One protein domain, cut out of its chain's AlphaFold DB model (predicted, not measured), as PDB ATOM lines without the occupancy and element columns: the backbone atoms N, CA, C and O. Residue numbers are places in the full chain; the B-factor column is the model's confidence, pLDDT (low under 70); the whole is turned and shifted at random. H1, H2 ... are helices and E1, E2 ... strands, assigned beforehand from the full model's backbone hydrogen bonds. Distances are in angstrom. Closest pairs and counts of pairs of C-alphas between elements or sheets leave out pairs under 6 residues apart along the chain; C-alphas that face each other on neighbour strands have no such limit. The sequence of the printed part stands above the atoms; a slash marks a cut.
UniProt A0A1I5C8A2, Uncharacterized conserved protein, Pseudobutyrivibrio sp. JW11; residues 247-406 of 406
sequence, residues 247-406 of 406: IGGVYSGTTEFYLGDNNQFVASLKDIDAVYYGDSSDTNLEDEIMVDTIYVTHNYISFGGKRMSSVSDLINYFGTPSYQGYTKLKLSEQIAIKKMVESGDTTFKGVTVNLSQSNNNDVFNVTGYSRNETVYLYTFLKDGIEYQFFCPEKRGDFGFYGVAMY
ATOM      1  N   ILE A 247     126.178  96.773  92.697       95.00
ATOM      2  CA  ILE A 247     126.503  95.427  93.191       95.00
ATOM      3  C   ILE A 247     125.863  94.357  92.304       95.00
ATOM      4  O   ILE A 247     126.541  93.404  91.929       95.00
ATOM      5  N   GLY A 248     124.602  94.527  91.900       93.44
ATOM      6  CA  GLY A 248     123.934  93.617  90.960       93.44
ATOM      7  C   GLY A 248     124.554  93.590  89.555       93.44
ATOM      8  O   GLY A 248     124.347  92.629  88.816       93.44
ATOM      9  N   GLY A 249     125.324  94.616  89.181       95.12
ATOM     10  CA  GLY A 249     126.084  94.659  87.931       95.12
ATOM     11  C   GLY A 249     127.392  93.864  87.975       95.12
ATOM     12  O   GLY A 249     127.820  93.352  86.944       95.12
ATOM     13  N   VAL A 250     128.007  93.736  89.155       96.50
ATOM     14  CA  VAL A 250     129.290  93.030  89.344       96.50
ATOM     15  C   VAL A 250     129.141  91.658  89.997       96.50
ATOM     16  O   VAL A 250     130.052  90.838  89.909       96.50
ATOM     17  N   TYR A 251     128.009  91.382  90.648       97.00
ATOM     18  CA  TYR A 251     127.715  90.119  91.312       97.00
ATOM     19  C   TYR A 251     126.431  89.490  90.767       97.00
ATOM     20  O   TYR A 251     125.336  90.032  90.902       97.00
ATOM     21  N   SER A 252     126.573  88.291  90.206       95.69
ATOM     22  CA  SER A 252     125.489  87.479  89.636       95.69
ATOM     23  C   SER A 252     125.313  86.136  90.352       95.69
ATOM     24  O   SER A 252     124.639  85.237  89.845       95.69
ATOM     25  N   GLY A 253     125.958  85.972  91.510       93.25
ATOM     26  CA  GLY A 253     125.836  84.787  92.352       93.25
ATOM     27  C   GLY A 253     124.544  84.745  93.174       93.25
ATOM     28  O   GLY A 253     123.616  85.541  93.020       93.25
ATOM     29  N   THR A 254     124.497  83.796  94.100       93.00
ATOM     30  CA  THR A 254     123.384  83.597  95.029       93.00
ATOM     31  C   THR A 254     123.379  84.727  96.053       93.00
ATOM     32  O   THR A 254     124.341  84.875  96.813       93.00
ATOM     33  N   THR A 255     122.304  85.515  96.075       94.06
ATOM     34  CA  THR A 255     122.108  86.590  97.054       94.06
ATOM     35  C   THR A 255     120.948  86.247  97.969       94.06
ATOM     36  O   THR A 255     119.894  85.846  97.491       94.06
ATOM     37  N   GLU A 256     121.125  86.444  99.269       94.25
ATOM     38  CA  GLU A 256     120.027  86.389 100.233       94.25
ATOM     39  C   GLU A 256     119.890  87.732 100.944       94.25
ATOM     40  O   GLU A 256     120.879  88.287 101.429       94.25
ATOM     41  N   PHE A 257     118.665  88.237 101.034       93.06
ATOM     42  CA  PHE A 257     118.349  89.527 101.633       93.06
ATOM     43  C   PHE A 257     117.712  89.348 103.005       93.06
ATOM     44  O   PHE A 257     116.810  88.531 103.187       93.06
ATOM     45  N   TYR A 258     118.154  90.156 103.960       92.75
ATOM     46  CA  TYR A 258     117.699  90.148 105.340       92.75
ATOM     47  C   TYR A 258     117.190  91.539 105.701       92.75
ATOM     48  O   TYR A 258     117.958  92.503 105.745       92.75
ATOM     49  N   LEU A 259     115.885  91.627 105.947       90.12
ATOM     50  CA  LEU A 259     115.190  92.868 106.279       90.12
ATOM     51  C   LEU A 259     114.949  92.919 107.787       90.12
ATOM     52  O   LEU A 259     114.222  92.084 108.329       90.12
ATOM     53  N   GLY A 260     115.600  93.860 108.464       85.81
ATOM     54  CA  GLY A 260     115.408  94.133 109.885       85.81
ATOM     55  C   GLY A 260     114.468  95.309 110.146       85.81
ATOM     56  O   GLY A 260     113.926  95.924 109.228       85.81
ATOM     57  N   ASP A 261     114.301  95.644 111.424       80.69
ATOM     58  CA  ASP A 261     113.580  96.849 111.842       80.69
ATOM     59  C   ASP A 261     114.308  98.125 111.364       80.69
ATOM     60  O   ASP A 261     115.517  98.107 111.133       80.69
ATOM     61  N   ASN A 262     113.600  99.260 111.291       77.00
ATOM     62  CA  ASN A 262     114.172 100.586 110.987       77.00
ATOM     63  C   ASN A 262     114.998 100.640 109.681       77.00
ATOM     64  O   ASN A 262     116.105 101.172 109.684       77.00
ATOM     65  N   ASN A 263     114.482 100.073 108.586       75.06
ATOM     66  CA  ASN A 263     115.155 100.020 107.278       75.06
ATOM     67  C   ASN A 263     116.538  99.338 107.295       75.06
ATOM     68  O   ASN A 263     117.353  99.564 106.403       75.06
ATOM     69  N   GLN A 264     116.819  98.470 108.275       82.88
ATOM     70  CA  GLN A 264     118.043  97.674 108.253       82.88
ATOM     71  C   GLN A 264     118.018  96.700 107.076       82.88
ATOM     72  O   GLN A 264     117.196  95.782 107.031       82.88
ATOM     73  N   PHE A 265     118.961  96.879 106.157       89.44
ATOM     74  CA  PHE A 265     119.132  96.031 104.991       89.44
ATOM     75  C   PHE A 265     120.494  95.347 105.035       89.44
ATOM     76  O   PHE A 265     121.540  95.995 105.106       89.44
ATOM     77  N   VAL A 266     120.480  94.018 105.002       94.19
ATOM     78  CA  VAL A 266     121.689  93.198 104.945       94.19
ATOM     79  C   VAL A 266     121.557  92.237 103.773       94.19
ATOM     80  O   VAL A 266     120.537  91.561 103.645       94.19
ATOM     81  N   ALA A 267     122.588  92.139 102.940       95.06
ATOM     82  CA  ALA A 267     122.623  91.180 101.844       95.06
ATOM     83  C   ALA A 267     123.831  90.252 101.969       95.06
ATOM     84  O   ALA A 267     124.955  90.690 102.202       95.06
ATOM     85  N   SER A 268     123.589  88.957 101.804       96.25
ATOM     86  CA  SER A 268     124.611  87.917 101.801       96.25
ATOM     87  C   SER A 268     124.962  87.543 100.366       96.25
ATOM     88  O   SER A 268     124.123  87.003  99.651       96.25
ATOM     89  N   LEU A 269     126.215  87.759  99.983       96.12
ATOM     90  CA  LEU A 269     126.824  87.383  98.709       96.12
ATOM     91  C   LEU A 269     127.565  86.050  98.888       96.12
ATOM     92  O   LEU A 269     128.767  85.999  99.158       96.12
ATOM     93  N   LYS A 270     126.809  84.952  98.805       93.31
ATOM     94  CA  LYS A 270     127.264  83.610  99.198       93.31
ATOM     95  C   LYS A 270     128.480  83.108  98.416       93.31
ATOM     96  O   LYS A 270     129.323  82.437  98.993       93.31
ATOM     97  N   ASP A 271     128.572  83.406  97.123       94.50
ATOM     98  CA  ASP A 271     129.631  82.869  96.257       94.50
ATOM     99  C   ASP A 271     131.000  83.544  96.470       94.50
ATOM    100  O   ASP A 271     132.001  83.076  95.926       94.50
ATOM    101  N   ILE A 272     131.049  84.627  97.256       94.81
ATOM    102  CA  ILE A 272     132.272  85.378  97.569       94.81
ATOM    103  C   ILE A 272     132.505  85.555  99.077       94.81
ATOM    104  O   ILE A 272     133.277  86.428  99.471       94.81
ATOM    105  N   ASP A 273     131.835  84.758  99.918       94.88
ATOM    106  CA  ASP A 273     131.972  84.788 101.382       94.88
ATOM    107  C   ASP A 273     131.818  86.198 101.985       94.88
ATOM    108  O   ASP A 273     132.554  86.587 102.894       94.88
ATOM    109  N   ALA A 274     130.872  86.988 101.464       96.19
ATOM    110  CA  ALA A 274     130.647  88.359 101.912       96.19
ATOM    111  C   ALA A 274     129.205  88.612 102.345       96.19
ATOM    112  O   ALA A 274     128.249  88.088 101.778       96.19
ATOM    113  N   VAL A 275     129.046  89.480 103.335       96.81
ATOM    114  CA  VAL A 275     127.771  90.038 103.774       96.81
ATOM    115  C   VAL A 275     127.939  91.543 103.834       96.81
ATOM    116  O   VAL A 275     128.791  92.016 104.576       96.81
ATOM    117  N   TYR A 276     127.145  92.308 103.096       94.88
ATOM    118  CA  TYR A 276     127.193  93.762 103.196       94.88
ATOM    119  C   TYR A 276     125.986  94.319 103.940       94.88
ATOM    120  O   TYR A 276     124.886  93.760 103.916       94.88
ATOM    121  N   TYR A 277     126.227  95.431 104.620       90.25
ATOM    122  CA  TYR A 277     125.215  96.256 105.251       90.25
ATOM    123  C   TYR A 277     125.040  97.529 104.431       90.25
ATOM    124  O   TYR A 277     126.025  98.176 104.065       90.25
ATOM    125  N   GLY A 278     123.786  97.845 104.127       81.44
ATOM    126  CA  GLY A 278     123.429  99.053 103.409       81.44
ATOM    127  C   GLY A 278     122.802 100.087 104.333       81.44
ATOM    128  O   GLY A 278     121.940  99.733 105.143       81.44
ATOM    129  N   ASP A 279     123.209 101.347 104.188       72.00
ATOM    130  CA  ASP A 279     122.532 102.469 104.837       72.00
ATOM    131  C   ASP A 279     121.589 103.162 103.843       72.00
ATOM    132  O   ASP A 279     121.968 103.520 102.725       72.00
ATOM    133  N   SER A 280     120.339 103.333 104.264       64.94
ATOM    134  CA  SER A 280     119.330 104.135 103.576       64.94
ATOM    135  C   SER A 280     119.372 105.513 104.223       64.94
ATOM    136  O   SER A 280     118.547 105.850 105.069       64.94
ATOM    137  N   SER A 281     120.398 106.300 103.898       56.34
ATOM    138  CA  SER A 281     120.463 107.668 104.404       56.34
ATOM    139  C   SER A 281     119.403 108.521 103.694       56.34
ATOM    140  O   SER A 281     119.419 108.616 102.466       56.34
ATOM    141  N   ASP A 282     118.535 109.195 104.459       51.88
ATOM    142  CA  ASP A 282     117.527 110.173 103.983       51.88
ATOM    143  C   ASP A 282     118.136 111.350 103.173       51.88
ATOM    144  O   ASP A 282     117.431 112.241 102.698       51.88
ATOM    145  N   THR A 283     119.465 111.409 103.055       49.19
ATOM    146  CA  THR A 283     120.231 112.456 102.370       49.19
ATOM    147  C   THR A 283     120.516 112.176 100.894       49.19
ATOM    148  O   THR A 283     120.937 113.097 100.190       49.19
ATOM    149  N   ASN A 284     120.294 110.952 100.405       51.88
ATOM    150  CA  ASN A 284     120.513 110.621  98.998       51.88
ATOM    151  C   ASN A 284     119.284 111.011  98.171       51.88
ATOM    152  O   ASN A 284     118.173 110.578  98.447       51.88
ATOM    153  N   LEU A 285     119.492 111.811  97.124       51.62
ATOM    154  CA  LEU A 285     118.436 112.295  96.220       51.62
ATOM    155  C   LEU A 285     117.667 111.172  95.487       51.62
ATOM    156  O   LEU A 285     116.654 111.470  94.856       51.62
ATOM    157  N   GLU A 286     118.142 109.923  95.549       55.12
ATOM    158  CA  GLU A 286     117.651 108.787  94.753       55.12
ATOM    159  C   GLU A 286     117.138 107.585  95.580       55.12
ATOM    160  O   GLU A 286     116.887 106.534  95.002       55.12
ATOM    161  N   ASP A 287     116.937 107.704  96.906       66.81
ATOM    162  CA  ASP A 287     116.476 106.598  97.786       66.81
ATOM    163  C   ASP A 287     117.305 105.293  97.650       66.81
ATOM    164  O   ASP A 287     116.838 104.192  97.962       66.81
ATOM    165  N   GLU A 288     118.548 105.388  97.165       77.94
ATOM    166  CA  GLU A 288     119.375 104.227  96.845       77.94
ATOM    167  C   GLU A 288     120.202 103.773  98.057       77.94
ATOM    168  O   GLU A 288     120.807 104.581  98.771       77.94
ATOM    169  N   ILE A 289     120.213 102.458  98.299       85.44
ATOM    170  CA  ILE A 289     120.949 101.844  99.406       85.44
ATOM    171  C   ILE A 289     122.411 101.701  98.991       85.44
ATOM    172  O   ILE A 289     122.731 100.985  98.039       85.44
ATOM    173  N   MET A 290     123.293 102.346  99.749       89.38
ATOM    174  CA  MET A 290     124.733 102.319  99.504       89.38
ATOM    175  C   MET A 290     125.412 101.322 100.436       89.38
ATOM    176  O   MET A 290     125.049 101.211 101.608       89.38
ATOM    177  N   VAL A 291     126.412 100.608  99.923       91.81
ATOM    178  CA  VAL A 291     127.229  99.682 100.709       91.81
ATOM    179  C   VAL A 291     128.132 100.468 101.657       91.81
ATOM    180  O   VAL A 291     129.108 101.081 101.229       91.81
ATOM    181  N   ASP A 292     127.821 100.415 102.948       90.06
ATOM    182  CA  ASP A 292     128.584 101.084 104.008       90.06
ATOM    183  C   ASP A 292     129.712 100.191 104.546       90.06
ATOM    184  O   ASP A 292     130.874 100.593 104.628       90.06
ATOM    185  N   THR A 293     129.371  98.940 104.872       93.94
ATOM    186  CA  THR A 293     130.288  97.973 105.484       93.94
ATOM    187  C   THR A 293     130.133  96.600 104.840       93.94
ATOM    188  O   THR A 293     129.014  96.138 104.604       93.94
ATOM    189  N   ILE A 294     131.250  95.901 104.632       96.69
ATOM    190  CA  ILE A 294     131.294  94.522 104.129       96.69
ATOM    191  C   ILE A 294     131.970  93.625 105.153       96.69
ATOM    192  O   ILE A 294     133.113  93.851 105.533       96.69
ATOM    193  N   TYR A 295     131.280  92.572 105.564       97.31
ATOM    194  CA  TYR A 295     131.782  91.517 106.429       97.31
ATOM    195  C   TYR A 295     132.199  90.316 105.589       97.31
ATOM    196  O   TYR A 295     131.389  89.758 104.853       97.31
ATOM    197  N   VAL A 296     133.449  89.900 105.729       96.69
ATOM    198  CA  VAL A 296     134.033  88.755 105.036       96.69
ATOM    199  C   VAL A 296     134.048  87.563 105.981       96.69
ATOM    200  O   VAL A 296     134.693  87.601 107.029       96.69
ATOM    201  N   THR A 297     133.331  86.499 105.629       95.06
ATOM    202  CA  THR A 297     132.961  85.397 106.531       95.06
ATOM    203  C   THR A 297     134.024  84.302 106.645       95.06
ATOM    204  O   THR A 297     133.694  83.134 106.843       95.06
ATOM    205  N   HIS A 298     135.305  84.659 106.528       91.94
ATOM    206  CA  HIS A 298     136.425  83.740 106.719       91.94
ATOM    207  C   HIS A 298     137.501  84.305 107.658       91.94
ATOM    208  O   HIS A 298     137.707  85.511 107.786       91.94
ATOM    209  N   ASN A 299     138.248  83.403 108.292       92.81
ATOM    210  CA  ASN A 299     139.169  83.683 109.400       92.81
ATOM    211  C   ASN A 299     140.606  84.033 108.970       92.81
ATOM    212  O   ASN A 299     141.582  83.689 109.640       92.81
ATOM    213  N   TYR A 300     140.760  84.657 107.806       92.94
ATOM    214  CA  TYR A 300     142.068  85.037 107.285       92.94
ATOM    215  C   TYR A 300     141.987  86.270 106.391       92.94
ATOM    216  O   TYR A 300     140.936  86.567 105.842       92.94
ATOM    217  N   ILE A 301     143.107  86.970 106.245       92.25
ATOM    218  CA  ILE A 301     143.290  88.066 105.292       92.25
ATOM    219  C   ILE A 301     144.734  88.050 104.792       92.25
ATOM    220  O   ILE A 301     145.652  87.720 105.552       92.25
ATOM    221  N   SER A 302     144.957  88.403 103.534       89.31
ATOM    222  CA  SER A 302     146.276  88.396 102.915       89.31
ATOM    223  C   SER A 302     146.714  89.799 102.537       89.31
ATOM    224  O   SER A 302     146.119  90.472 101.705       89.31
ATOM    225  N   PHE A 303     147.844  90.220 103.101       84.81
ATOM    226  CA  PHE A 303     148.500  91.462 102.711       84.81
ATOM    227  C   PHE A 303     149.989  91.246 102.471       84.81
ATOM    228  O   PHE A 303     150.662  90.536 103.218       84.81
ATOM    229  N   GLY A 304     150.531  91.872 101.421       76.12
ATOM    230  CA  GLY A 304     151.963  91.791 101.103       76.12
ATOM    231  C   GLY A 304     152.472  90.355 100.914       76.12
ATOM    232  O   GLY A 304     153.630  90.070 101.209       76.12
ATOM    233  N   GLY A 305     151.599  89.436 100.488       79.06
ATOM    234  CA  GLY A 305     151.908  88.014 100.335       79.06
ATOM    235  C   GLY A 305     151.916  87.199 101.635       79.06
ATOM    236  O   GLY A 305     152.215  86.006 101.579       79.06
ATOM    237  N   LYS A 306     151.575  87.795 102.787       87.19
ATOM    238  CA  LYS A 306     151.430  87.097 104.069       87.19
ATOM    239  C   LYS A 306     149.950  86.917 104.406       87.19
ATOM    240  O   LYS A 306     149.228  87.898 104.558       87.19
ATOM    241  N   ARG A 307     149.535  85.661 104.579       91.88
ATOM    242  CA  ARG A 307     148.225  85.295 105.130       91.88
ATOM    243  C   ARG A 307     148.255  85.442 106.650       91.88
ATOM    244  O   ARG A 307     149.175  84.941 107.296       91.88
ATOM    245  N   MET A 308     147.269  86.132 107.204       93.75
ATOM    246  CA  MET A 308     147.153  86.451 108.624       93.75
ATOM    247  C   MET A 308     145.801  85.972 109.144       93.75
ATOM    248  O   MET A 308     144.779  86.287 108.546       93.75
ATOM    249  N   SER A 309     145.801  85.232 110.250       93.81
ATOM    250  CA  SER A 309     144.589  84.745 110.938       93.81
ATOM    251  C   SER A 309     144.575  85.088 112.431       93.81
ATOM    252  O   SER A 309     143.526  85.079 113.071       93.81
ATOM    253  N   SER A 310     145.741  85.420 112.994       94.44
ATOM    254  CA  SER A 310     145.891  85.740 114.409       94.44
ATOM    255  C   SER A 310     145.938  87.247 114.642       94.44
ATOM    256  O   SER A 310     146.529  87.998 113.862       94.44
ATOM    257  N   VAL A 311     145.412  87.702 115.780       93.81
ATOM    258  CA  VAL A 311     145.535  89.109 116.203       93.81
ATOM    259  C   VAL A 311     147.002  89.541 116.315       93.81
ATOM    260  O   VAL A 311     147.337  90.692 116.045       93.81
ATOM    261  N   SER A 312     147.898  88.620 116.677       93.69
ATOM    262  CA  SER A 312     149.334  88.909 116.753       93.69
ATOM    263  C   SER A 312     149.916  89.251 115.379       93.69
ATOM    264  O   SER A 312     150.718  90.176 115.267       93.69
ATOM    265  N   ASP A 313     149.499  88.544 114.325       94.44
ATOM    266  CA  ASP A 313     149.899  88.869 112.956       94.44
ATOM    267  C   ASP A 313     149.360  90.226 112.515       94.44
ATOM    268  O   ASP A 313     150.110  91.006 111.924       94.44
ATOM    269  N   LEU A 314     148.104  90.528 112.860       93.75
ATOM    270  CA  LEU A 314     147.481  91.814 112.561       93.75
ATOM    271  C   LEU A 314     148.230  92.966 113.232       93.75
ATOM    272  O   LEU A 314     148.576  93.926 112.558       93.75
ATOM    273  N   ILE A 315     148.567  92.852 114.519       94.00
ATOM    274  CA  ILE A 315     149.338  93.879 115.241       94.00
ATOM    275  C   ILE A 315     150.734  94.053 114.630       94.00
ATOM    276  O   ILE A 315     151.214  95.174 114.482       94.00
ATOM    277  N   ASN A 316     151.389  92.960 114.232       93.81
ATOM    278  CA  ASN A 316     152.697  93.035 113.578       93.81
ATOM    279  C   ASN A 316     152.637  93.733 112.210       93.81
ATOM    280  O   ASN A 316     153.634  94.315 111.787       93.81
ATOM    281  N   TYR A 317     151.502  93.650 111.511       92.50
ATOM    282  CA  TYR A 317     151.330  94.212 110.174       92.50
ATOM    283  C   TYR A 317     150.747  95.633 110.177       92.50
ATOM    284  O   TYR A 317     151.302  96.528 109.544       92.50
ATOM    285  N   PHE A 318     149.640  95.846 110.889       92.31
ATOM    286  CA  PHE A 318     148.917  97.119 110.978       92.31
ATOM    287  C   PHE A 318     149.436  98.040 112.089       92.31
ATOM    288  O   PHE A 318     149.161  99.237 112.078       92.31
ATOM    289  N   GLY A 319     150.187  97.509 113.056       93.06
ATOM    290  CA  GLY A 319     150.652  98.262 114.214       93.06
ATOM    291  C   GLY A 319     149.628  98.285 115.349       93.06
ATOM    292  O   GLY A 319     149.052  97.262 115.719       93.06
ATOM    293  N   THR A 320     149.442  99.451 115.968       93.50
ATOM    294  CA  THR A 320     148.566  99.578 117.144       93.50
ATOM    295  C   THR A 320     147.107  99.702 116.698       93.50
ATOM    296  O   THR A 320     146.830 100.561 115.861       93.50
ATOM    297  N   PRO A 321     146.173  98.903 117.247       95.75
ATOM    298  CA  PRO A 321     144.759  99.030 116.910       95.75
ATOM    299  C   PRO A 321     144.216 100.403 117.330       95.75
ATOM    300  O   PRO A 321     144.538 100.894 118.415       95.75
ATOM    301  N   SER A 322     143.367 100.999 116.491       95.62
ATOM    302  CA  SER A 322     142.634 102.234 116.806       95.62
ATOM    303  C   SER A 322     141.590 101.997 117.897       95.62
ATOM    304  O   SER A 322     141.337 102.875 118.722       95.62
ATOM    305  N   TYR A 323     141.032 100.786 117.946       95.25
ATOM    306  CA  TYR A 323     140.115 100.336 118.983       95.25
ATOM    307  C   TYR A 323     140.358  98.863 119.327       95.25
ATOM    308  O   TYR A 323     140.632  98.039 118.458       95.25
ATOM    309  N   GLN A 324     140.246  98.521 120.611       95.81
ATOM    310  CA  GLN A 324     140.191  97.134 121.068       95.81
ATOM    311  C   GLN A 324     139.262  97.019 122.278       95.81
ATOM    312  O   GLN A 324     139.432  97.733 123.271       95.81
ATOM    313  N   GLY A 325     138.288  96.116 122.235       95.62
ATOM    314  CA  GLY A 325     137.332  95.982 123.329       95.62
ATOM    315  C   GLY A 325     136.154  95.078 123.016       95.62
ATOM    316  O   GLY A 325     135.967  94.640 121.885       95.62
ATOM    317  N   TYR A 326     135.344  94.808 124.038       94.19
ATOM    318  CA  TYR A 326     134.082  94.104 123.847       94.19
ATOM    319  C   TYR A 326     133.066  95.037 123.190       94.19
ATOM    320  O   TYR A 326     132.846  96.150 123.667       94.19
ATOM    321  N   THR A 327     132.443  94.571 122.114       94.12
ATOM    322  CA  THR A 327     131.338  95.249 121.435       94.12
ATOM    323  C   THR A 327     130.105  94.354 121.413       94.12
ATOM    324  O   THR A 327     130.222  93.131 121.511       94.12
ATOM    325  N   LYS A 328     128.923  94.964 121.311       93.12
ATOM    326  CA  LYS A 328     127.663  94.241 121.114       93.12
ATOM    327  C   LYS A 328     127.477  93.941 119.637       93.12
ATOM    328  O   LYS A 328     127.681  94.834 118.819       93.12
ATOM    329  N   LEU A 329     127.032  92.726 119.329       92.38
ATOM    330  CA  LEU A 329     126.820  92.307 117.950       92.38
ATOM    331  C   LEU A 329     125.613  93.015 117.312       92.38
ATOM    332  O   LEU A 329     124.487  92.901 117.808       92.38
ATOM    333  N   LYS A 330     125.832  93.695 116.185       92.38
ATOM    334  CA  LYS A 330     124.778  94.266 115.325       92.38
ATOM    335  C   LYS A 330     124.095  93.177 114.490       92.38
ATOM    336  O   LYS A 330     124.600  92.064 114.374       92.38
ATOM    337  N   LEU A 331     122.963  93.506 113.861       91.62
ATOM    338  CA  LEU A 331     122.258  92.570 112.975       91.62
ATOM    339  C   LEU A 331     123.169  92.040 111.855       91.62
ATOM    340  O   LEU A 331     123.253  90.831 111.668       91.62
ATOM    341  N   SER A 332     123.878  92.924 111.151       92.81
ATOM    342  CA  SER A 332     124.784  92.565 110.050       92.81
ATOM    343  C   SER A 332     125.860  91.559 110.468       92.81
ATOM    344  O   SER A 332     126.077  90.558 109.791       92.81
ATOM    345  N   GLU A 333     126.469  91.778 111.632       94.88
ATOM    346  CA  GLU A 333     127.491  90.904 112.213       94.88
ATOM    347  C   GLU A 333     126.899  89.541 112.613       94.88
ATOM    348  O   GLU A 333     127.524  88.504 112.416       94.88
ATOM    349  N   GLN A 334     125.660  89.507 113.119       93.88
ATOM    350  CA  GLN A 334     124.975  88.248 113.438       93.88
ATOM    351  C   GLN A 334     124.575  87.464 112.186       93.88
ATOM    352  O   GLN A 334     124.638  86.234 112.202       93.88
ATOM    353  N   ILE A 335     124.209  88.145 111.094       94.62
ATOM    354  CA  ILE A 335     124.002  87.502 109.790       94.62
ATOM    355  C   ILE A 335     125.325  86.941 109.255       94.62
ATOM    356  O   ILE A 335     125.346  85.793 108.812       94.62
ATOM    357  N   ALA A 336     126.435  87.677 109.367       95.25
ATOM    358  CA  ALA A 336     127.761  87.174 109.001       95.25
ATOM    359  C   ALA A 336     128.122  85.903 109.791       95.25
ATOM    360  O   ALA A 336     128.476  84.887 109.196       95.25
ATOM    361  N   ILE A 337     127.918  85.900 111.115       94.25
ATOM    362  CA  ILE A 337     128.129  84.711 111.957       94.25
ATOM    363  C   ILE A 337     127.204  83.557 111.547       94.25
ATOM    364  O   ILE A 337     127.646  82.412 111.462       94.25
ATOM    365  N   LYS A 338     125.927  83.828 111.251       93.12
ATOM    366  CA  LYS A 338     125.001  82.803 110.747       93.12
ATOM    367  C   LYS A 338     125.529  82.165 109.459       93.12
ATOM    368  O   LYS A 338     125.458  80.944 109.325       93.12
ATOM    369  N   LYS A 339     126.080  82.963 108.542       92.81
ATOM    370  CA  LYS A 339     126.656  82.476 107.282       92.81
ATOM    371  C   LYS A 339     127.914  81.646 107.494       92.81
ATOM    372  O   LYS A 339     128.039  80.588 106.887       92.81
ATOM    373  N   MET A 340     128.771  82.039 108.430       92.50
ATOM    374  CA  MET A 340     129.906  81.213 108.852       92.50
ATOM    375  C   MET A 340     129.458  79.832 109.354       92.50
ATOM    376  O   MET A 340     130.006  78.811 108.935       92.50
ATOM    377  N   VAL A 341     128.421  79.788 110.201       91.19
ATOM    378  CA  VAL A 341     127.871  78.534 110.746       91.19
ATOM    379  C   VAL A 341     127.289  77.642 109.645       91.19
ATOM    380  O   VAL A 341     127.491  76.428 109.675       91.19
ATOM    381  N   GLU A 342     126.614  78.217 108.649       89.12
ATOM    382  CA  GLU A 342     126.109  77.480 107.478       89.12
ATOM    383  C   GLU A 342     127.231  76.891 106.616       89.12
ATOM    384  O   GLU A 342     127.071  75.800 106.066       89.12
ATOM    385  N   SER A 343     128.378  77.570 106.550       86.88
ATOM    386  CA  SER A 343     129.600  77.078 105.901       86.88
ATOM    387  C   SER A 343     130.384  76.063 106.754       86.88
ATOM    388  O   SER A 343     131.391  75.524 106.299       86.88
ATOM    389  N   GLY A 344     129.916  75.756 107.970       87.12
ATOM    390  CA  GLY A 344     130.500  74.762 108.876       87.12
ATOM    391  C   GLY A 344     131.474  75.318 109.920       87.12
ATOM    392  O   GLY A 344     132.035  74.540 110.696       87.12
ATOM    393  N   ASP A 345     131.667  76.637 109.983       87.94
ATOM    394  CA  ASP A 345     132.504  77.275 110.996       87.94
ATOM    395  C   ASP A 345     131.708  77.514 112.292       87.94
ATOM    396  O   ASP A 345     130.726  78.251 112.335       87.94
ATOM    397  N   THR A 346     132.147  76.884 113.384       84.50
ATOM    398  CA  THR A 346     131.497  76.952 114.707       84.50
ATOM    399  C   THR A 346     132.276  77.797 115.720       84.50
ATOM    400  O   THR A 346     132.078  77.660 116.932       84.50
ATOM    401  N   THR A 347     133.162  78.669 115.227       87.81
ATOM    402  CA  THR A 347     134.005  79.573 116.022       87.81
ATOM    403  C   THR A 347     133.178  80.440 116.977       87.81
ATOM    404  O   THR A 347     133.518  80.562 118.154       87.81
ATOM    405  N   PHE A 348     132.042  80.972 116.513       85.88
ATOM    406  CA  PHE A 348     131.080  81.692 117.350       85.88
ATOM    407  C   PHE A 348     129.909  80.780 117.721       85.88
ATOM    408  O   PHE A 348     129.196  80.275 116.856       85.88
ATOM    409  N   LYS A 349     129.689  80.573 119.022       81.62
ATOM    410  CA  LYS A 349     128.608  79.724 119.547       81.62
ATOM    411  C   LYS A 349     127.489  80.577 120.128       81.62
ATOM    412  O   LYS A 349     127.750  81.605 120.738       81.62
ATOM    413  N   GLY A 350     126.249  80.106 119.993       74.50
ATOM    414  CA  GLY A 350     125.085  80.704 120.657       74.50
ATOM    415  C   GLY A 350     124.430  81.876 119.920       74.50
ATOM    416  O   GLY A 350     123.370  82.326 120.344       74.50
ATOM    417  N   VAL A 351     124.982  82.328 118.791       81.94
ATOM    418  CA  VAL A 351     124.361  83.385 117.979       81.94
ATOM    419  C   VAL A 351     123.188  82.804 117.193       81.94
ATOM    420  O   VAL A 351     123.363  81.906 116.373       81.94
ATOM    421  N   THR A 352     121.980  83.303 117.462       82.94
ATOM    422  CA  THR A 352     120.749  82.860 116.793       82.94
ATOM    423  C   THR A 352     119.991  84.062 116.245       82.94
ATOM    424  O   THR A 352     119.742  85.029 116.965       82.94
ATOM    425  N   VAL A 353     119.601  83.969 114.973       88.75
ATOM    426  CA  VAL A 353     118.757  84.950 114.283       88.75
ATOM    427  C   VAL A 353     117.466  84.255 113.867       88.75
ATOM    428  O   VAL A 353     117.495  83.265 113.134       88.75
ATOM    429  N   ASN A 354     116.336  84.767 114.347       89.62
ATOM    430  CA  ASN A 354     115.006  84.283 114.007       89.62
ATOM    431  C   ASN A 354     114.536  84.958 112.721       89.62
ATOM    432  O   ASN A 354     114.542  86.186 112.609       89.62
ATOM    433  N   LEU A 355     114.084  84.151 111.765       90.69
ATOM    434  CA  LEU A 355     113.690  84.599 110.433       90.69
ATOM    435  C   LEU A 355     112.271  84.128 110.120       90.69
ATOM    436  O   LEU A 355     111.905  83.001 110.454       90.69
ATOM    437  N   SER A 356     111.494  84.965 109.440       88.00
ATOM    438  CA  SER A 356     110.311  84.536 108.698       88.00
ATOM    439  C   SER A 356     110.581  84.701 107.205       88.00
ATOM    440  O   SER A 356     111.070  85.735 106.750       88.00
ATOM    441  N   GLN A 357     110.320  83.646 106.436       79.62
ATOM    442  CA  GLN A 357     110.540  83.674 104.995       79.62
ATOM    443  C   GLN A 357     109.432  84.491 104.325       79.62
ATOM    444  O   GLN A 357     108.255  84.337 104.657       79.62
ATOM    445  N   SER A 358     109.816  85.385 103.413       77.38
ATOM    446  CA  SER A 358     108.868  86.115 102.574       77.38
ATOM    447  C   SER A 358     108.288  85.196 101.486       77.38
ATOM    448  O   SER A 358     108.691  84.045 101.336       77.38
ATOM    449  N   ASN A 359     107.360  85.713 100.675       74.12
ATOM    450  CA  ASN A 359     106.856  85.001  99.492       74.12
ATOM    451  C   ASN A 359     107.959  84.739  98.446       74.12
ATOM    452  O   ASN A 359     107.786  83.884  97.581       74.12
ATOM    453  N   ASN A 360     109.062  85.493  98.504       75.81
ATOM    454  CA  ASN A 360     110.262  85.257  97.710       75.81
ATOM    455  C   ASN A 360     111.277  84.449  98.535       75.81
ATOM    456  O   ASN A 360     111.594  84.840  99.659       75.81
ATOM    457  N   ASN A 361     111.797  83.357  97.970       79.50
ATOM    458  CA  ASN A 361     112.662  82.410  98.681       79.50
ATOM    459  C   ASN A 361     113.979  83.029  99.167       79.50
ATOM    460  O   ASN A 361     114.518  82.550 100.163       79.50
ATOM    461  N   ASP A 362     114.438  84.090  98.504       87.81
ATOM    462  CA  ASP A 362     115.727  84.739  98.758       87.81
ATOM    463  C   ASP A 362     115.611  85.953  99.699       87.81
ATOM    464  O   ASP A 362     116.595  86.649  99.944       87.81
ATOM    465  N   VAL A 363     114.410  86.237 100.225       91.25
ATOM    466  CA  VAL A 363     114.146  87.372 101.122       91.25
ATOM    467  C   VAL A 363     113.629  86.876 102.471       91.25
ATOM    468  O   VAL A 363     112.577  86.237 102.570       91.25
ATOM    469  N   PHE A 364     114.341  87.245 103.532       92.00
ATOM    470  CA  PHE A 364     114.049  86.877 104.909       92.00
ATOM    471  C   PHE A 364     113.753  88.120 105.745       92.00
ATOM    472  O   PHE A 364     114.545  89.059 105.796       92.00
ATOM    473  N   ASN A 365     112.630  88.107 106.459       91.44
ATOM    474  CA  ASN A 365     112.337  89.118 107.467       91.44
ATOM    475  C   ASN A 365     112.931  88.670 108.801       91.44
ATOM    476  O   ASN A 365     112.677  87.558 109.274       91.44
ATOM    477  N   VAL A 366     113.717  89.536 109.428       91.50
ATOM    478  CA  VAL A 366     114.334  89.266 110.722       91.50
ATOM    479  C   VAL A 366     113.309  89.549 111.815       91.50
ATOM    480  O   VAL A 366     112.939  90.689 112.059       91.50
ATOM    481  N   THR A 367     112.851  88.496 112.491       89.06
ATOM    482  CA  THR A 367     111.819  88.588 113.543       89.06
ATOM    483  C   THR A 367     112.404  88.737 114.945       89.06
ATOM    484  O   THR A 367     111.695  89.096 115.884       89.06
ATOM    485  N   GLY A 368     113.700  88.469 115.114       88.00
ATOM    486  CA  GLY A 368     114.399  88.710 116.370       88.00
ATOM    487  C   GLY A 368     115.827  88.180 116.374       88.00
ATOM    488  O   GLY A 368     116.147  87.209 115.693       88.00
ATOM    489  N   TYR A 369     116.683  88.812 117.167       89.25
ATOM    490  CA  TYR A 369     118.074  88.417 117.380       89.25
ATOM    491  C   TYR A 369     118.546  88.899 118.762       89.25
ATOM    492  O   TYR A 369     117.950  89.810 119.349       89.25
ATOM    493  N   SER A 370     119.596  88.287 119.316       86.19
ATOM    494  CA  SER A 370     120.088  88.638 120.657       86.19
ATOM    495  C   SER A 370     120.867  89.956 120.619       86.19
ATOM    496  O   SER A 370     121.906  90.062 119.979       86.19
ATOM    497  N   ARG A 371     120.383  90.985 121.330       83.44
ATOM    498  CA  ARG A 371     121.047  92.307 121.426       83.44
ATOM    499  C   ARG A 371     122.114  92.389 122.528       83.44
ATOM    500  O   ARG A 371     122.680  93.456 122.762       83.44
ATOM    501  N   ASN A 372     122.341  91.286 123.241       85.50
ATOM    502  CA  ASN A 372     123.259  91.221 124.378       85.50
ATOM    503  C   ASN A 372     124.495  90.360 124.107       85.50
ATOM    504  O   ASN A 372     125.390  90.352 124.950       85.50
ATOM    505  N   GLU A 373     124.571  89.676 122.960       87.38
ATOM    506  CA  GLU A 373     125.793  88.967 122.585       87.38
ATOM    507  C   GLU A 373     126.936  89.958 122.408       87.38
ATOM    508  O   GLU A 373     126.779  91.016 121.788       87.38
ATOM    509  N   THR A 374     128.092  89.600 122.960       90.81
ATOM    510  CA  THR A 374     129.297  90.417 122.864       90.81
ATOM    511  C   THR A 374     130.441  89.624 122.275       90.81
ATOM    512  O   THR A 374     130.564  88.419 122.484       90.81
ATOM    513  N   VAL A 375     131.289  90.335 121.548       93.38
ATOM    514  CA  VAL A 375     132.467  89.805 120.872       93.38
ATOM    515  C   VAL A 375     133.631  90.754 121.112       93.38
ATOM    516  O   VAL A 375     133.427  91.951 121.335       93.38
ATOM    517  N   TYR A 376     134.854  90.233 121.112       95.06
ATOM    518  CA  TYR A 376     136.031  91.081 121.202       95.06
ATOM    519  C   TYR A 376     136.373  91.613 119.809       95.06
ATOM    520  O   TYR A 376     136.582  90.834 118.887       95.06
ATOM    521  N   LEU A 377     136.434  92.931 119.651       96.62
ATOM    522  CA  LEU A 377     136.720  93.599 118.385       96.62
ATOM    523  C   LEU A 377     138.111  94.236 118.439       96.62
ATOM    524  O   LEU A 377     138.444  94.895 119.426       96.62
ATOM    525  N   TYR A 378     138.892  94.061 117.373       97.31
ATOM    526  CA  TYR A 378     140.086  94.852 117.078       97.31
ATOM    527  C   TYR A 378     139.857  95.665 115.813       97.31
ATOM    528  O   TYR A 378     139.537  95.098 114.775       97.31
ATOM    529  N   THR A 379     140.089  96.967 115.877       97.12
ATOM    530  CA  THR A 379     139.947  97.857 114.727       97.12
ATOM    531  C   THR A 379     141.300  98.425 114.333       97.12
ATOM    532  O   THR A 379     142.072  98.855 115.194       97.12
ATOM    533  N   PHE A 380     141.584  98.447 113.035       96.19
ATOM    534  CA  PHE A 380     142.778  99.054 112.461       96.19
ATOM    535  C   PHE A 380     142.384  99.999 111.330       96.19
ATOM    536  O   PHE A 380     141.502  99.685 110.539       96.19
ATOM    537  N   LEU A 381     143.065 101.139 111.242       94.06
ATOM    538  CA  LEU A 381     142.904 102.080 110.140       94.06
ATOM    539  C   LEU A 381     144.084 101.931 109.186       94.06
ATOM    540  O   LEU A 381     145.238 102.006 109.617       94.06
ATOM    541  N   LYS A 382     143.807 101.759 107.897       90.38
ATOM    542  CA  LYS A 382     144.849 101.726 106.877       90.38
ATOM    543  C   LYS A 382     144.330 102.291 105.564       90.38
ATOM    544  O   LYS A 382     143.289 101.868 105.090       90.38
ATOM    545  N   ASP A 383     145.071 103.239 104.991       88.25
ATOM    546  CA  ASP A 383     144.775 103.837 103.681       88.25
ATOM    547  C   ASP A 383     143.337 104.396 103.557       88.25
ATOM    548  O   ASP A 383     142.733 104.351 102.493       88.25
ATOM    549  N   GLY A 384     142.782 104.928 104.657       88.12
ATOM    550  CA  GLY A 384     141.410 105.459 104.706       88.12
ATOM    551  C   GLY A 384     140.312 104.396 104.843       88.12
ATOM    552  O   GLY A 384     139.136 104.732 104.771       88.12
ATOM    553  N   ILE A 385     140.689 103.133 105.052       92.56
ATOM    554  CA  ILE A 385     139.776 102.005 105.242       92.56
ATOM    555  C   ILE A 385     139.869 101.523 106.689       92.56
ATOM    556  O   ILE A 385     140.965 101.327 107.234       92.56
ATOM    557  N   GLU A 386     138.711 101.316 107.307       95.44
ATOM    558  CA  GLU A 386     138.595 100.719 108.628       95.44
ATOM    559  C   GLU A 386     138.450  99.193 108.509       95.44
ATOM    560  O   GLU A 386     137.526  98.683 107.877       95.44
ATOM    561  N   TYR A 387     139.367  98.455 109.138       96.38
ATOM    562  CA  TYR A 387     139.334  96.996 109.234       96.38
ATOM    563  C   TYR A 387     138.942  96.571 110.649       96.38
ATOM    564  O   TYR A 387     139.664  96.852 111.609       96.38
ATOM    565  N   GLN A 388     137.824  95.863 110.771       96.94
ATOM    566  CA  GLN A 388     137.212  95.438 112.030       96.94
ATOM    567  C   GLN A 388     137.322  93.917 112.188       96.94
ATOM    568  O   GLN A 388     136.625  93.175 111.517       96.94
ATOM    569  N   PHE A 389     138.173  93.413 113.074       97.12
ATOM    570  CA  PHE A 389     138.385  91.975 113.272       97.12
ATOM    571  C   PHE A 389     137.635  91.467 114.500       97.12
ATOM    572  O   PHE A 389     137.901  91.896 115.626       97.12
ATOM    573  N   PHE A 390     136.725  90.519 114.284       96.38
ATOM    574  CA  PHE A 390     135.856  89.971 115.318       96.38
ATOM    575  C   PHE A 390     136.447  88.670 115.871       96.38
ATOM    576  O   PHE A 390     136.653  87.695 115.146       96.38
ATOM    577  N   CYS A 391     136.719  88.650 117.173       94.81
ATOM    578  CA  CYS A 391     137.393  87.565 117.879       94.81
ATOM    579  C   CYS A 391     136.492  86.972 118.976       94.81
ATOM    580  O   CYS A 391     135.962  87.727 119.798       94.81
ATOM    581  N   PRO A 392     136.378  85.634 119.081       90.00
ATOM    582  CA  PRO A 392     135.668  84.989 120.191       90.00
ATOM    583  C   PRO A 392     136.278  85.319 121.556       90.00
ATOM    584  O   PRO A 392     135.567  85.486 122.544       90.00
ATOM    585  N   GLU A 393     137.608  85.427 121.606       87.31
ATOM    586  CA  GLU A 393     138.370  85.649 122.829       87.31
ATOM    587  C   GLU A 393     139.423  86.747 122.655       87.31
ATOM    588  O   GLU A 393     139.902  87.054 121.557       87.31
ATOM    589  N   LYS A 394     139.834  87.340 123.778       88.19
ATOM    590  CA  LYS A 394     140.888  88.354 123.799       88.19
ATOM    591  C   LYS A 394     142.241  87.716 123.451       88.19
ATOM    592  O   LYS A 394     142.746  86.909 124.222       88.19
ATOM    593  N   ARG A 395     142.872  88.197 122.370       78.12
ATOM    594  CA  ARG A 395     144.218  87.805 121.877       78.12
ATOM    595  C   ARG A 395     144.302  86.401 121.247       78.12
ATOM    596  O   ARG A 395     145.341  85.756 121.350       78.12
ATOM    597  N   GLY A 396     143.243  85.965 120.568       87.06
ATOM    598  CA  GLY A 396     143.233  84.735 119.771       87.06
ATOM    599  C   GLY A 396     143.270  84.982 118.262       87.06
ATOM    600  O   GLY A 396     143.809  85.984 117.781       87.06
ATOM    601  N   ASP A 397     142.654  84.055 117.538       93.50
ATOM    602  CA  ASP A 397     142.345  84.196 116.120       93.50
ATOM    603  C   ASP A 397     141.040  84.985 115.946       93.50
ATOM    604  O   ASP A 397     140.155  84.964 116.812       93.50
ATOM    605  N   PHE A 398     140.924  85.725 114.845       95.00
ATOM    606  CA  PHE A 398     139.643  86.314 114.455       95.00
ATOM    607  C   PHE A 398     138.839  85.292 113.653       95.00
ATOM    608  O   PHE A 398     139.415  84.468 112.951       95.00
ATOM    609  N   GLY A 399     137.513  85.324 113.763       93.94
ATOM    610  CA  GLY A 399     136.657  84.427 112.986       93.94
ATOM    611  C   GLY A 399     136.200  85.044 111.663       93.94
ATOM    612  O   GLY A 399     136.189  84.368 110.644       93.94
ATOM    613  N   PHE A 400     135.880  86.338 111.668       96.12
ATOM    614  CA  PHE A 400     135.553  87.119 110.473       96.12
ATOM    615  C   PHE A 400     136.035  88.557 110.644       96.12
ATOM    616  O   PHE A 400     136.435  88.963 111.744       96.12
ATOM    617  N   TYR A 401     135.996  89.330 109.565       96.81
ATOM    618  CA  TYR A 401     136.362  90.739 109.605       96.81
ATOM    619  C   TYR A 401     135.414  91.607 108.777       96.81
ATOM    620  O   TYR A 401     134.825  91.144 107.808       96.81
ATOM    621  N   GLY A 402     135.247  92.856 109.193       96.62
ATOM    622  CA  GLY A 402     134.554  93.915 108.479       96.62
ATOM    623  C   GLY A 402     135.543  94.850 107.791       96.62
ATOM    624  O   GLY A 402     136.642  95.087 108.297       96.62
ATOM    625  N   VAL A 403     135.134  95.385 106.650       95.81
ATOM    626  CA  VAL A 403     135.804  96.443 105.899       95.81
ATOM    627  C   VAL A 403     134.783  97.564 105.733       95.81
ATOM    628  O   VAL A 403     133.692  97.307 105.227       95.81
ATOM    629  N   ALA A 404     135.109  98.769 106.186       93.38
ATOM    630  CA  ALA A 404     134.212  99.925 106.154       93.38
ATOM    631  C   ALA A 404     134.954 101.190 105.698       93.38
ATOM    632  O   ALA A 404     136.183 101.282 105.814       93.38
ATOM    633  N   MET A 405     134.203 102.163 105.176       84.62
ATOM    634  CA  MET A 405     134.735 103.508 104.935       84.62
ATOM    635  C   MET A 405     134.968 104.220 106.274       84.62
ATOM    636  O   MET A 405     134.145 104.108 107.180       84.62
ATOM    637  N   TYR A 406     136.106 104.912 106.404       73.75
ATOM    638  CA  TYR A 406     136.450 105.681 107.606       73.75
ATOM    639  C   TYR A 406     135.860 107.091 107.613       73.75
ATOM    640  O   TYR A 406     135.925 107.756 106.551       73.75
TER     641      TYR A 406
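This is residues 247 to 406 of the 406 residues of the protein "Uncharacterized conserved protein" of Pseudobutyrivibrio sp. JW11 (UniProt A0A1I5C8A2). One large sheet of ten strands is curled like part of a barrel round one helix, H3, and stays open between its edge strands E7 and E8. The small hairpin of E5 and E6 and the helix H2 make one end of the longest axis, with H2 packing on E10; residues 282 to 287 stick out. The printed part has 160 residues with three named helices and twelve named strands, in the order H1 E1 E2 E3 E4 E5 E6 H2 E7 H3 E8 E9 E10 E11 E12; the class is mixed, helices and strands. The large sheet is mixed and runs E7 E10 E11 E12 E4 E3 E2 E1 E9 E8. The whole is compact, with a radius of gyration of the C-alphas of 15.9 A and spans of 48 by 37 by 28 A.

H1, residues 247 to 250, touches no helix. E1, residues 255 to 259, E2, 265 to 269, E3, 274 to 279, and E4, 290 to 296, form a meander of hairpins, each strand the antiparallel neighbour of the one before; within hydrogen-bond range are N 258 and O 266, 2.8 A, N 276 and O 267, 2.9 A, and N 275 and O 295, 2.8 A. In the hairpin of E5, residues 301 to 303, and E6, 306 to 308, N 308 and O 301 are 2.8 A apart. H2, residues 311 to 318, is on the large sheet at a height of 9.7 A, over E10, residues 374 to 382; the closest C-alphas, of Phe 318 and Phe 380, are 6.6 A apart. E7, residues 323 to 328, is antiparallel to E10, with N 379 and O 323 at 2.8 A. The strongly twisted sheet curls round H3, residues 331 to 342, on one face, making two layers; the closest C-alphas of E3 and H3, Val 275 and Ala 336, are 6.0 A apart. E8, residues 353 to 357, and E9, 363 to 369, form a hairpin, N 354 to O 368 2.8 A; E9 is parallel to E1, N 364 to O 257 2.8 A. E10, E11, residues 385 to 391, and E12, 400 to 405, form a second meander of hairpins, N 389 to O 378 2.8 A and N 402 to O 388 2.7 A. E12 is antiparallel to E4, N 403 to O 294 2.8 A. In H2 and H3 every O i to N i+4 pair is within hydrogen-bond range; H1 is too short for one.

H1 begins at C-alpha 247, (126.503, 95.427, 93.191). H3 is 16.5 A long, E10 25.0 A and E11 19.3 A. E12 ends at C-alpha 405, (134.735, 103.508, 104.935).

The C-alphas farthest apart, of Asn 316 and Asn 359, are 48.6 A apart. The printed part has no cut and no long link. Residues 280 to 287 have pLDDT under 70.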